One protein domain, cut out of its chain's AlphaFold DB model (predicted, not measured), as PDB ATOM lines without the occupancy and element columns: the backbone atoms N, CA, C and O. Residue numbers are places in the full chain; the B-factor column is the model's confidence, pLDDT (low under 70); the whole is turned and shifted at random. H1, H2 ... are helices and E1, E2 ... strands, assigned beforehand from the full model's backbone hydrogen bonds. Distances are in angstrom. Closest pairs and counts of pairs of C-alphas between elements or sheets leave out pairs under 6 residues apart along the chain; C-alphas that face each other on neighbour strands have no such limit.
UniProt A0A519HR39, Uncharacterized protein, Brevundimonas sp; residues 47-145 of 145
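AT A GLANCE: This is residues 47 to 145 of the 145 residues of an uncharacterized protein of Brevundimonas sp (UniProt A0A519HR39). A strongly twisted sheet of four strands makes the body, with helix H1 across one face at one end of the long axis and the loop of residues 103 to 117 reaching to the other. The printed part has 99 residues, under half in named elements: E1, E2, E3, E4, then H1, class mixed. The antiparallel sheet runs E2, E1, E3, E4. It is compact, radius of gyration of the C-alphas 13.5 A, spanning 40 by 27 by 24 A.

HOW THE PARTS SIT: Look first at hairpin E1, residues 47 to 56, and E2, residues 59 to 69, where N 52 and O 63 are 2.8 A apart. E1 also pairs with E3, residues 95 to 102, N 49 to O 98 at 3.1 A. E3 forms a hairpin with E4, residues 118 to 124, N 99 to O 122 at 2.9 A. H1, residues 132 to 142, is on the sheet at a height of 9.1 A, two layers, helix on one face; it runs across E2, at 86 degrees on the local plane. H1 touches E2, closest C-alphas Ile 68 and Ala 141, 5.5 A. In H1 every O i to N i+4 pair is within hydrogen-bond range.

IN THESE COORDINATES: Find C-alpha 47 at (136.130, 103.005, 125.008); E1 runs 23.2 A from there. E2 measures 26.4 A, E3 21.2 A, E4 16.3 A and H1 15.3 A, ending at C-alpha 142 (145.584, 100.458, 137.706).

THE WHOLE: The C-alphas of Trp 110 and Ala 143, farthest apart, are 41.3 A apart. The printed part has no cut; E2 to E3 and E3 to E4 are long links. Confidence is under 70 at residues 71, 75 to 76, 78 to 88 and 145.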
ATOM      1  N   HIS A  47     135.331 103.887 124.171       89.75
ATOM      2  CA  HIS A  47     136.130 103.005 125.008       89.75
ATOM      3  C   HIS A  47     137.591 103.464 125.000       89.75
ATOM      4  O   HIS A  47     138.197 103.611 123.934       89.75
ATOM      5  N   VAL A  48     138.174 103.634 126.186       92.50
ATOM      6  CA  VAL A  48     139.611 103.865 126.368       92.50
ATOM      7  C   VAL A  48     140.146 102.780 127.284       92.50
ATOM      8  O   VAL A  48     139.612 102.564 128.369       92.50
ATOM      9  N   TYR A  49     141.179 102.066 126.859       92.44
ATOM     10  CA  TYR A  49     141.688 100.930 127.621       92.44
ATOM     11  C   TYR A  49     143.178 100.715 127.384       92.44
ATOM     12  O   TYR A  49     143.716 101.065 126.336       92.44
ATOM     13  N   LEU A  50     143.852 100.144 128.374       92.19
ATOM     14  CA  LEU A  50     145.200  99.627 128.227       92.19
ATOM     15  C   LEU A  50     145.119  98.264 127.540       92.19
ATOM     16  O   LEU A  50     144.333  97.406 127.940       92.19
ATOM     17  N   ALA A  51     145.937  98.064 126.520       91.62
ATOM     18  CA  ALA A  51     146.015  96.836 125.756       91.62
ATOM     19  C   ALA A  51     147.462  96.377 125.623       91.62
ATOM     20  O   ALA A  51     148.379  97.194 125.522       91.62
ATOM     21  N   ARG A  52     147.652  95.065 125.567       91.44
ATOM     22  CA  ARG A  52     148.900  94.435 125.158       91.44
ATOM     23  C   ARG A  52     148.813  94.101 123.676       91.44
ATOM     24  O   ARG A  52     147.792  93.600 123.211       91.44
ATOM     25  N   VAL A  53     149.880  94.366 122.940       89.38
ATOM     26  CA  VAL A  53     150.015  93.919 121.554       89.38
ATOM     27  C   VAL A  53     150.356  92.436 121.565       89.38
ATOM     28  O   VAL A  53     151.354  92.034 122.160       89.38
ATOM     29  N   VAL A  54     149.526  91.620 120.930       88.31
ATOM     30  CA  VAL A  54     149.728  90.173 120.808       88.31
ATOM     31  C   VAL A  54     149.889  89.834 119.336       88.31
ATOM     32  O   VAL A  54     149.245  90.447 118.486       88.31
ATOM     33  N   GLU A  55     150.782  88.898 119.040       85.94
ATOM     34  CA  GLU A  55     151.033  88.390 117.695       85.94
ATOM     35  C   GLU A  55     150.392  87.003 117.565       85.94
ATOM     36  O   GLU A  55     150.720  86.091 118.321       85.94
ATOM     37  N   GLU A  56     149.441  86.874 116.641       83.94
ATOM     38  CA  GLU A  56     148.795  85.619 116.244       83.94
ATOM     39  C   GLU A  56     149.129  85.302 114.776       83.94
ATOM     40  O   GLU A  56     149.726  86.119 114.074       83.94
ATOM     41  N   GLN A  57     148.731  84.117 114.291       75.06
ATOM     42  CA  GLN A  57     148.964  83.695 112.899       75.06
ATOM     43  C   GLN A  57     148.430  84.700 111.863       75.06
ATOM     44  O   GLN A  57     149.041  84.871 110.813       75.06
ATOM     45  N   ASP A  58     147.338  85.396 112.188       71.75
ATOM     46  CA  ASP A  58     146.680  86.370 111.309       71.75
ATOM     47  C   ASP A  58     147.225  87.808 111.465       71.75
ATOM     48  O   ASP A  58     146.699  88.745 110.860       71.75
ATOM     49  N   GLY A  59     148.270  88.003 112.280       79.12
ATOM     50  CA  GLY A  59     148.924  89.292 112.513       79.12
ATOM     51  C   GLY A  59     148.844  89.782 113.961       79.12
ATOM     52  O   GLY A  59     148.524  89.043 114.893       79.12
ATOM     53  N   ARG A  60     149.172  91.063 114.164       81.75
ATOM     54  CA  ARG A  60     149.159  91.694 115.493       81.75
ATOM     55  C   ARG A  60     147.802  92.302 115.822       81.75
ATOM     56  O   ARG A  60     147.172  92.932 114.972       81.75
ATOM     57  N   PHE A  61     147.387  92.195 117.081       84.38
ATOM     58  CA  PHE A  61     146.149  92.792 117.583       84.38
ATOM     59  C   PHE A  61     146.305  93.330 119.010       84.38
ATOM     60  O   PHE A  61     147.225  92.980 119.747       84.38
ATOM     61  N   PHE A  62     145.379  94.208 119.400       86.75
ATOM     62  CA  PHE A  62     145.294  94.738 120.757       86.75
ATOM     63  C   PHE A  62     144.444  93.821 121.632       86.75
ATOM     64  O   PHE A  62     143.222  93.785 121.484       86.75
ATOM     65  N   GLN A  63     145.081  93.127 122.569       89.31
ATOM     66  CA  GLN A  63     144.409  92.389 123.630       89.31
ATOM     67  C   GLN A  63     144.151  93.333 124.816       89.31
ATOM     68  O   GLN A  63     145.118  93.824 125.405       89.31
ATOM     69  N   PRO A  64     142.889  93.626 125.181       89.94
ATOM     70  CA  PRO A  64     142.596  94.466 126.338       89.94
ATOM     71  C   PRO A  64     143.169  93.860 127.623       89.94
ATOM     72  O   PRO A  64     142.999  92.671 127.877       89.94
ATOM     73  N   VAL A  65     143.836  94.692 128.418       89.88
ATOM     74  CA  VAL A  65     144.361  94.353 129.747       89.88
ATOM     75  C   VAL A  65     143.488  95.000 130.814       89.88
ATOM     76  O   VAL A  65     143.027  94.320 131.715       89.88
ATOM     77  N   LEU A  66     143.219  96.300 130.670       89.31
ATOM     78  CA  LEU A  66     142.547  97.099 131.692       89.31
ATOM     79  C   LEU A  66     141.675  98.181 131.052       89.31
ATOM     80  O   LEU A  66     142.144  98.939 130.200       89.31
ATOM     81  N   ALA A  67     140.422  98.301 131.484       90.38
ATOM     82  CA  ALA A  67     139.549  99.400 131.076       90.38
ATOM     83  C   ALA A  67     139.926 100.698 131.814       90.38
ATOM     84  O   ALA A  67     140.070 100.701 133.032       90.38
ATOM     85  N   ILE A  68     140.076 101.803 131.081       90.81
ATOM     86  CA  ILE A  68     140.379 103.130 131.648       90.81
ATOM     87  C   ILE A  68     139.117 103.999 131.665       90.81
ATOM     88  O   ILE A  68     138.849 104.684 132.650       90.81
ATOM     89  N   ASP A  69     138.366 103.988 130.563       86.06
ATOM     90  CA  ASP A  69     137.112 104.721 130.389       86.06
ATOM     91  C   ASP A  69     136.127 103.880 129.552       86.06
ATOM     92  O   ASP A  69     136.519 103.217 128.582       86.06
ATOM     93  N   GLY A  70     134.846 103.908 129.923       76.81
ATOM     94  CA  GLY A  70     133.796 103.045 129.367       76.81
ATOM     95  C   GLY A  70     133.636 101.687 130.076       76.81
ATOM     96  O   GLY A  70     134.487 101.248 130.841       76.81
ATOM     97  N   SER A  71     132.503 101.018 129.831       67.06
ATOM     98  CA  SER A  71     132.064  99.838 130.600       67.06
ATOM     99  C   SER A  71     132.753  98.524 130.222       67.06
ATOM    100  O   SER A  71     132.985  97.683 131.085       67.06
ATOM    101  N   SER A  72     133.071  98.299 128.944       76.31
ATOM    102  CA  SER A  72     133.798  97.100 128.503       76.31
ATOM    103  C   SER A  72     134.501  97.341 127.167       76.31
ATOM    104  O   SER A  72     133.829  97.727 126.203       76.31
ATOM    105  N   PRO A  73     135.822  97.104 127.071       78.56
ATOM    106  CA  PRO A  73     136.536  97.233 125.813       78.56
ATOM    107  C   PRO A  73     136.029  96.200 124.790       78.56
ATOM    108  O   PRO A  73     135.666  95.078 125.159       78.56
ATOM    109  N   PRO A  74     135.967  96.556 123.498       75.06
ATOM    110  CA  PRO A  74     135.574  95.621 122.448       75.06
ATOM    111  C   PRO A  74     136.546  94.434 122.382       75.06
ATOM    112  O   PRO A  74     137.758  94.607 122.490       75.06
ATOM    113  N   ARG A  75     136.014  93.220 122.160       69.38
ATOM    114  CA  ARG A  75     136.825  91.986 122.066       69.38
ATOM    115  C   ARG A  75     137.845  92.030 120.931       69.38
ATOM    116  O   ARG A  75     138.906  91.431 121.035       69.38
ATOM    117  N   ARG A  76     137.487  92.695 119.833       69.12
ATOM    118  CA  ARG A  76     138.339  92.913 118.667       69.12
ATOM    119  C   ARG A  76     138.167  94.339 118.189       69.12
ATOM    120  O   ARG A  76     137.056  94.878 118.194       69.12
ATOM    121  N   VAL A  77     139.275  94.926 117.762       71.38
ATOM    122  CA  VAL A  77     139.278  96.243 117.144       71.38
ATOM    123  C   VAL A  77     139.749  96.092 115.717       71.38
ATOM    124  O   VAL A  77     140.860  95.638 115.463       71.38
ATOM    125  N   SER A  78     138.855  96.409 114.790       60.75
ATOM    126  CA  SER A  78     139.129  96.303 113.372       60.75
ATOM    127  C   SER A  78     139.969  97.498 112.926       60.75
ATOM    128  O   SER A  78     139.652  98.648 113.240       60.75
ATOM    129  N   ALA A  79     141.007  97.237 112.130       55.53
ATOM    130  CA  ALA A  79     141.800  98.270 111.460       55.53
ATOM    131  C   ALA A  79     141.022  99.001 110.345       55.53
ATOM    132  O   ALA A  79     141.566  99.890 109.703       55.53
ATOM    133  N   ALA A  80     139.746  98.652 110.124       46.28
ATOM    134  CA  ALA A  80     138.986  98.885 108.898       46.28
ATOM    135  C   ALA A  80     138.822 100.337 108.405       46.28
ATOM    136  O   ALA A  80     138.147 100.500 107.400       46.28
ATOM    137  N   ASN A  81     139.393 101.364 109.044       46.03
ATOM    138  CA  ASN A  81     139.270 102.768 108.627       46.03
ATOM    139  C   ASN A  81     140.453 103.667 109.069       46.03
ATOM    140  O   ASN A  81     140.226 104.822 109.428       46.03
ATOM    141  N   GLN A  82     141.700 103.181 109.116       51.84
ATOM    142  CA  GLN A  82     142.782 103.937 109.771       51.84
ATOM    143  C   GLN A  82     143.963 104.345 108.908       51.84
ATOM    144  O   GLN A  82     144.320 103.684 107.943       51.84
ATOM    145  N   THR A  83     144.557 105.471 109.313       44.09
ATOM    146  CA  THR A  83     145.632 106.143 108.595       44.09
ATOM    147  C   THR A  83     147.018 106.013 109.219       44.09
ATOM    148  O   THR A  83     147.921 106.094 108.413       44.09
ATOM    149  N   ASN A  84     147.249 105.823 110.535       49.56
ATOM    150  CA  ASN A  84     148.624 105.786 111.116       49.56
ATOM    151  C   ASN A  84     148.689 105.356 112.614       49.56
ATOM    152  O   ASN A  84     149.055 106.188 113.446       49.56
ATOM    153  N   CYS A  85     148.250 104.158 113.027       58.25
ATOM    154  CA  CYS A  85     148.323 103.745 114.454       58.25
ATOM    155  C   CYS A  85     148.073 102.238 114.681       58.25
ATOM    156  O   CYS A  85     147.443 101.843 115.670       58.25
ATOM    157  N   GLU A  86     148.493 101.390 113.747       67.44
ATOM    158  CA  GLU A  86     148.116  99.977 113.747       67.44
ATOM    159  C   GLU A  86     148.871  99.139 114.796       67.44
ATOM    160  O   GLU A  86     149.995  99.471 115.181       67.44
ATOM    161  N   PRO A  87     148.304  97.999 115.241       60.06
ATOM    162  CA  PRO A  87     149.050  97.033 116.049       60.06
ATOM    163  C   PRO A  87     150.321  96.525 115.345       60.06
ATOM    164  O   PRO A  87     151.269  96.119 116.011       60.06
ATOM    165  N   SER A  88     150.340  96.542 114.007       64.25
ATOM    166  CA  SER A  88     151.473  96.145 113.162       64.25
ATOM    167  C   SER A  88     152.712  97.028 113.378       64.25
ATOM    168  O   SER A  88     153.834  96.529 113.315       64.25
ATOM    169  N   GLU A  89     152.525  98.305 113.729       71.50
ATOM    170  CA  GLU A  89     153.594  99.279 114.009       71.50
ATOM    171  C   GLU A  89     154.162  99.164 115.437       71.50
ATOM    172  O   GLU A  89     155.127  99.842 115.798       71.50
ATOM    173  N   ALA A  90     153.552  98.337 116.286       78.06
ATOM    174  CA  ALA A  90     153.964  98.126 117.667       78.06
ATOM    175  C   ALA A  90     154.692  96.789 117.832       78.06
ATOM    176  O   ALA A  90     154.416  95.820 117.121       78.06
ATOM    177  N   ALA A  91     155.625  96.723 118.784       82.69
ATOM    178  CA  ALA A  91     156.318  95.476 119.084       82.69
ATOM    179  C   ALA A  91     155.377  94.496 119.802       82.69
ATOM    180  O   ALA A  91     154.537  94.901 120.609       82.69
ATOM    181  N   ALA A  92     155.533  93.194 119.547       85.94
ATOM    182  CA  ALA A  92     154.810  92.174 120.299       85.94
ATOM    183  C   ALA A  92     155.109  92.301 121.806       85.94
ATOM    184  O   ALA A  92     156.245  92.531 122.221       85.94
ATOM    185  N   GLY A  93     154.072  92.185 122.632       86.50
ATOM    186  CA  GLY A  93     154.132  92.363 124.082       86.50
ATOM    187  C   GLY A  93     154.071  93.816 124.565       86.50
ATOM    188  O   GLY A  93     153.909  94.024 125.770       86.50
ATOM    189  N   GLU A  94     154.156  94.808 123.671       90.25
ATOM    190  CA  GLU A  94     154.119  96.230 124.023       90.25
ATOM    191  C   GLU A  94     152.754  96.637 124.602       90.25
ATOM    192  O   GLU A  94     151.703  96.200 124.131       90.25
ATOM    193  N   LEU A  95     152.764  97.495 125.627       91.00
ATOM    194  CA  LEU A  95     151.549  98.081 126.189       91.00
ATOM    195  C   LEU A  95     151.197  99.389 125.478       91.00
ATOM    196  O   LEU A  95     152.033 100.284 125.335       91.00
ATOM    197  N   ARG A  96     149.932  99.522 125.083       91.19
ATOM    198  CA  ARG A  96     149.379 100.703 124.415       91.19
ATOM    199  C   ARG A  96     148.055 101.094 125.055       91.19
ATOM    200  O   ARG A  96     147.240 100.244 125.391       91.19
ATOM    201  N   ILE A  97     147.820 102.389 125.196       91.88
ATOM    202  CA  ILE A  97     146.499 102.945 125.476       91.88
ATOM    203  C   ILE A  97     145.777 103.054 124.144       91.88
ATOM    204  O   ILE A  97     146.264 103.707 123.219       91.88
ATOM    205  N   VAL A  98     144.632 102.398 124.054       90.94
ATOM    206  CA  VAL A  98     143.812 102.303 122.857       90.94
ATOM    207  C   VAL A  98     142.578 103.177 123.021       90.94
ATOM    208  O   VAL A  98     141.851 103.056 124.006       90.94
ATOM    209  N   PHE A  99     142.338 104.032 122.030       90.94
ATOM    210  CA  PHE A  99     141.117 104.813 121.885       90.94
ATOM    211  C   PHE A  99     140.271 104.155 120.807       90.94
ATOM    212  O   PHE A  99     140.676 104.111 119.644       90.94
ATOM    213  N   ALA A 100     139.111 103.629 121.176       89.56
ATOM    214  CA  ALA A 100     138.221 102.966 120.238       89.56
ATOM    215  C   ALA A 100     136.789 103.469 120.387       89.56
ATOM    216  O   ALA A 100     136.318 103.773 121.484       89.56
ATOM    217  N   ARG A 101     136.062 103.508 119.276       88.19
ATOM    218  CA  ARG A 101     134.609 103.694 119.277       88.19
ATOM    219  C   ARG A 101     133.915 102.429 118.817       88.19
ATOM    220  O   ARG A 101     134.491 101.637 118.075       88.19
ATOM    221  N   ARG A 102     132.684 102.226 119.268       86.12
ATOM    222  CA  ARG A 102     131.882 101.080 118.842       86.12
ATOM    223  C   ARG A 102     131.331 101.339 117.441       86.12
ATOM    224  O   ARG A 102     130.719 102.378 117.217       86.12
ATOM    225  N   LEU A 103     131.546 100.403 116.522       84.50
ATOM    226  CA  LEU A 103     130.990 100.466 115.174       84.50
ATOM    227  C   LEU A 103     129.472 100.316 115.227       84.50
ATOM    228  O   LEU A 103     128.955  99.362 115.818       84.50
ATOM    229  N   GLY A 104     128.772 101.252 114.590       83.12
ATOM    230  CA  GLY A 104     127.321 101.222 114.445       83.12
ATOM    231  C   GLY A 104     126.852 101.178 112.986       83.12
ATOM    232  O   GLY A 104     127.667 101.167 112.057       83.12
ATOM    233  N   PRO A 105     125.525 101.222 112.768       84.94
ATOM    234  CA  PRO A 105     124.925 101.244 111.433       84.94
ATOM    235  C   PRO A 105     125.411 102.393 110.548       84.94
ATOM    236  O   PRO A 105     125.536 102.219 109.340       84.94
ATOM    237  N   ALA A 106     125.729 103.548 111.141       84.94
ATOM    238  CA  ALA A 106     126.256 104.699 110.414       84.94
ATOM    239  C   ALA A 106     127.678 104.468 109.869       84.94
ATOM    240  O   ALA A 106     128.034 105.027 108.837       84.94
ATOM    241  N   ASP A 107     128.482 103.638 110.538       82.06
ATOM    242  CA  ASP A 107     129.872 103.382 110.148       82.06
ATOM    243  C   ASP A 107     129.989 102.258 109.118       82.06
ATOM    244  O   ASP A 107     130.842 102.298 108.233       82.06
ATOM    245  N   MET A 108     129.151 101.225 109.253       82.12
ATOM    246  CA  MET A 108     129.162 100.049 108.384       82.12
ATOM    247  C   MET A 108     127.742  99.593 108.023       82.12
ATOM    248  O   MET A 108     127.332  98.502 108.427       82.12
ATOM    249  N   PRO A 109     126.986 100.370 107.230       84.12
ATOM    250  CA  PRO A 109     125.585 100.063 106.923       84.12
ATOM    251  C   PRO A 109     125.403  98.694 106.247       84.12
ATOM    252  O   PRO A 109     124.423  98.001 106.495       84.12
ATOM    253  N   TRP A 110     126.388  98.265 105.455       86.25
ATOM    254  CA  TRP A 110     126.351  97.020 104.680       86.25
ATOM    255  C   TRP A 110     127.004  95.817 105.376       86.25
ATOM    256  O   TRP A 110     127.119  94.752 104.773       86.25
ATOM    257  N   ARG A 111     127.492  95.972 106.616       85.19
ATOM    258  CA  ARG A 111     128.168  94.897 107.371       85.19
ATOM    259  C   ARG A 111     127.632  94.807 108.806       85.19
ATOM    260  O   ARG A 111     128.383  95.057 109.749       85.19
ATOM    261  N   PRO A 112     126.352  94.432 108.994       84.88
ATOM    262  CA  PRO A 112     125.721  94.385 110.313       84.88
ATOM    263  C   PRO A 112     126.383  93.412 111.290       84.88
ATOM    264  O   PRO A 112     126.394  93.663 112.489       84.88
ATOM    265  N   TRP A 113     127.020  92.345 110.796       84.31
ATOM    266  CA  TRP A 113     127.781  91.406 111.631       84.31
ATOM    267  C   TRP A 113     129.046  92.014 112.260       84.31
ATOM    268  O   TRP A 113     129.601  91.416 113.174       84.31
ATOM    269  N   LYS A 114     129.500  93.185 111.785       80.75
ATOM    270  CA  LYS A 114     130.602  93.949 112.392       80.75
ATOM    271  C   LYS A 114     130.123  95.013 113.380       80.75
ATOM    272  O   LYS A 114     130.945  95.667 114.021       80.75
ATOM    273  N   TRP A 115     128.815  95.244 113.504       83.38
ATOM    274  CA  TRP A 115     128.304  96.197 114.486       83.38
ATOM    275  C   TRP A 115     128.638  95.711 115.894       83.38
ATOM    276  O   TRP A 115     128.545  94.526 116.206       83.38
ATOM    277  N   GLY A 116     129.059  96.630 116.756       78.69
ATOM    278  CA  GLY A 116     129.562  96.290 118.083       78.69
ATOM    279  C   GLY A 116     131.061  95.978 118.146       78.69
ATOM    280  O   GLY A 116     131.603  95.995 119.254       78.69
ATOM    281  N   GLU A 117     131.743  95.756 117.014       83.88
ATOM    282  CA  GLU A 117     133.211  95.737 116.971       83.88
ATOM    283  C   GLU A 117     133.785  97.125 117.297       83.88
ATOM    284  O   GLU A 117     133.106  98.151 117.186       83.88
ATOM    285  N   GLY A 118     135.052  97.174 117.710       82.44
ATOM    286  CA  GLY A 118     135.754  98.441 117.871       82.44
ATOM    287  C   GLY A 118     136.283  98.965 116.539       82.44
ATOM    288  O   GLY A 118     136.889  98.217 115.774       82.44
ATOM    289  N   ALA A 119     136.140 100.264 116.302       84.81
ATOM    290  CA  ALA A 119     136.975 101.023 115.381       84.81
ATOM    291  C   ALA A 119     138.049 101.751 116.188       84.81
ATOM    292  O   ALA A 119     137.722 102.561 117.060       84.81
ATOM    293  N   LEU A 120     139.318 101.460 115.909       85.38
ATOM    294  CA  LEU A 120     140.435 102.159 116.538       85.38
ATOM    295  C   LEU A 120     140.511 103.580 115.965       85.38
ATOM    296  O   LEU A 120     140.440 103.797 114.757       85.38
ATOM    297  N   LEU A 121     140.581 104.544 116.873       84.88
ATOM    298  CA  LEU A 121     140.737 105.968 116.588       84.88
ATOM    299  C   LEU A 121     142.203 106.391 116.715       84.88
ATOM    300  O   LEU A 121     142.648 107.314 116.041       84.88
ATOM    301  N   GLY A 122     142.949 105.712 117.586       86.50
ATOM    302  CA  GLY A 122     144.379 105.902 117.771       86.50
ATOM    303  C   GLY A 122     144.917 105.074 118.933       86.50
ATOM    304  O   GLY A 122     144.157 104.596 119.780       86.50
ATOM    305  N   SER A 123     146.238 104.915 118.985       88.19
ATOM    306  CA  SER A 123     146.932 104.291 120.112       88.19
ATOM    307  C   SER A 123     148.129 105.131 120.566       88.19
ATOM    308  O   SER A 123     148.695 105.896 119.783       88.19
ATOM    309  N   ARG A 124     148.489 105.038 121.849       89.44
ATOM    310  CA  ARG A 124     149.649 105.727 122.443       89.44
ATOM    311  C   ARG A 124     150.381 104.825 123.413       89.44
ATOM    312  O   ARG A 124     149.758 103.997 124.076       89.44
ATOM    313  N   ARG A 125     151.690 105.001 123.560       89.50
ATOM    314  CA  ARG A 125     152.419 104.398 124.678       89.50
ATOM    315  C   ARG A 125     151.994 105.071 125.986       89.50
ATOM    316  O   ARG A 125     151.759 106.279 125.992       89.50
ATOM    317  N   PRO A 126     151.965 104.354 127.123       88.69
ATOM    318  CA  PRO A 126     151.706 104.976 128.422       88.69
ATOM    319  C   PRO A 126     152.634 106.164 128.733       88.69
ATOM    320  O   PRO A 126     152.189 107.151 129.312       88.69
ATOM    321  N   GLY A 127     153.897 106.111 128.290       86.56
ATOM    322  CA  GLY A 127     154.865 107.208 128.447       86.56
ATOM    323  C   GLY A 127     154.613 108.438 127.561       86.56
ATOM    324  O   GLY A 127     155.194 109.487 127.809       86.56
ATOM    325  N   GLU A 128     153.743 108.337 126.553       88.69
ATOM    326  CA  GLU A 128     153.373 109.444 125.654       88.69
ATOM    327  C   GLU A 128     152.143 110.218 126.161       88.69
ATOM    328  O   GLU A 128     151.706 111.191 125.544       88.69
ATOM    329  N   VAL A 129     151.557 109.808 127.291       90.06
ATOM    330  CA  VAL A 129     150.390 110.480 127.871       90.06
ATOM    331  C   VAL A 129     150.799 111.822 128.467       90.06
ATOM    332  O   VAL A 129     151.490 111.895 129.481       90.06
ATOM    333  N   VAL A 130     150.300 112.901 127.865       92.12
ATOM    334  CA  VAL A 130     150.543 114.284 128.312       92.12
ATOM    335  C   VAL A 130     149.271 114.979 128.805       92.12
ATOM    336  O   VAL A 130     149.329 116.091 129.352       92.12
ATOM    337  N   ASP A 131     148.107 114.354 128.600       91.75
ATOM    338  CA  ASP A 131     146.856 114.783 129.210       91.75
ATOM    339  C   ASP A 131     146.767 114.308 130.668       91.75
ATOM    340  O   ASP A 131     146.868 113.121 130.983       91.75
ATOM    341  N   ARG A 132     146.587 115.271 131.580       91.69
ATOM    342  CA  ARG A 132     146.584 115.012 133.025       91.69
ATOM    343  C   ARG A 132     145.399 114.154 133.457       91.69
ATOM    344  O   ARG A 132     145.564 113.320 134.346       91.69
ATOM    345  N   ASP A 133     144.243 114.342 132.831       91.44
ATOM    346  CA  ASP A 133     143.013 113.651 133.207       91.44
ATOM    347  C   ASP A 133     143.064 112.192 132.752       91.44
ATOM    348  O   ASP A 133     142.675 111.299 133.505       91.44
ATOM    349  N   LEU A 134     143.622 111.932 131.565       90.19
ATOM    350  CA  LEU A 134     143.916 110.579 131.098       90.19
ATOM    351  C   LEU A 134     144.954 109.882 131.989       90.19
ATOM    352  O   LEU A 134     144.740 108.745 132.405       90.19
ATOM    353  N   ALA A 135     146.043 110.566 132.354       90.50
ATOM    354  CA  ALA A 135     147.048 110.009 133.261       90.50
ATOM    355  C   ALA A 135     146.479 109.705 134.660       90.50
ATOM    356  O   ALA A 135     146.907 108.757 135.320       90.50
ATOM    357  N   ALA A 136     145.542 110.519 135.151       90.94
ATOM    358  CA  ALA A 136     144.836 110.264 136.405       90.94
ATOM    359  C   ALA A 136     143.852 109.090 136.276       90.94
ATOM    360  O   ALA A 136     143.775 108.260 137.179       90.94
ATOM    361  N   ALA A 137     143.127 108.986 135.158       89.31
ATOM    362  CA  ALA A 137     142.242 107.858 134.880       89.31
ATOM    363  C   ALA A 137     143.018 106.535 134.811       89.31
ATOM    364  O   ALA A 137     142.629 105.586 135.481       89.31
ATOM    365  N   LEU A 138     144.156 106.505 134.112       88.44
ATOM    366  CA  LEU A 138     145.027 105.329 134.038       88.44
ATOM    367  C   LEU A 138     145.508 104.885 135.425       88.44
ATOM    368  O   LEU A 138     145.429 103.707 135.752       88.44
ATOM    369  N   ARG A 139     145.961 105.829 136.262       88.38
ATOM    370  CA  ARG A 139     146.392 105.532 137.638       88.38
ATOM    371  C   ARG A 139     145.260 104.985 138.504       88.38
ATOM    372  O   ARG A 139     145.496 104.078 139.287       88.38
ATOM    373  N   ARG A 140     144.044 105.523 138.367       87.94
ATOM    374  CA  ARG A 140     142.866 105.011 139.085       87.94
ATOM    375  C   ARG A 140     142.473 103.620 138.609       87.94
ATOM    376  O   ARG A 140     142.149 102.786 139.439       87.94
ATOM    377  N   ALA A 141     142.507 103.375 137.304       84.56
ATOM    378  CA  ALA A 141     142.215 102.062 136.748       84.56
ATOM    379  C   ALA A 141     143.224 101.022 137.259       84.56
ATOM    380  O   ALA A 141     142.820  99.989 137.767       84.56
ATOM    381  N   ALA A 142     144.521 101.351 137.240       83.12
ATOM    382  CA  ALA A 142     145.584 100.458 137.706       83.12
ATOM    383  C   ALA A 142     145.575 100.196 139.224       83.12
ATOM    384  O   ALA A 142     146.254  99.289 139.682       83.12
ATOM    385  N   ALA A 143     144.866 101.010 140.012       84.19
ATOM    386  CA  ALA A 143     144.721 100.810 141.453       84.19
ATOM    387  C   ALA A 143     143.522  99.919 141.826       84.19
ATOM    388  O   ALA A 143     143.393  99.552 142.990       84.19
ATOM    389  N   ASN A 144     142.632  99.629 140.871       70.94
ATOM    390  CA  ASN A 144     141.399  98.862 141.074       70.94
ATOM    391  C   ASN A 144     141.424  97.489 140.371       70.94
ATOM    392  O   ASN A 144     140.380  96.843 140.296       70.94
ATOM    393  N   ASP A 145     142.579  97.086 139.840       58.47
ATOM    394  CA  ASP A 145     142.855  95.815 139.154       58.47
ATOM    395  C   ASP A 145     143.843  94.999 140.003       58.47
ATOM    396  O   ASP A 145     143.640  93.775 140.159       58.47
TER     397      ASP A 145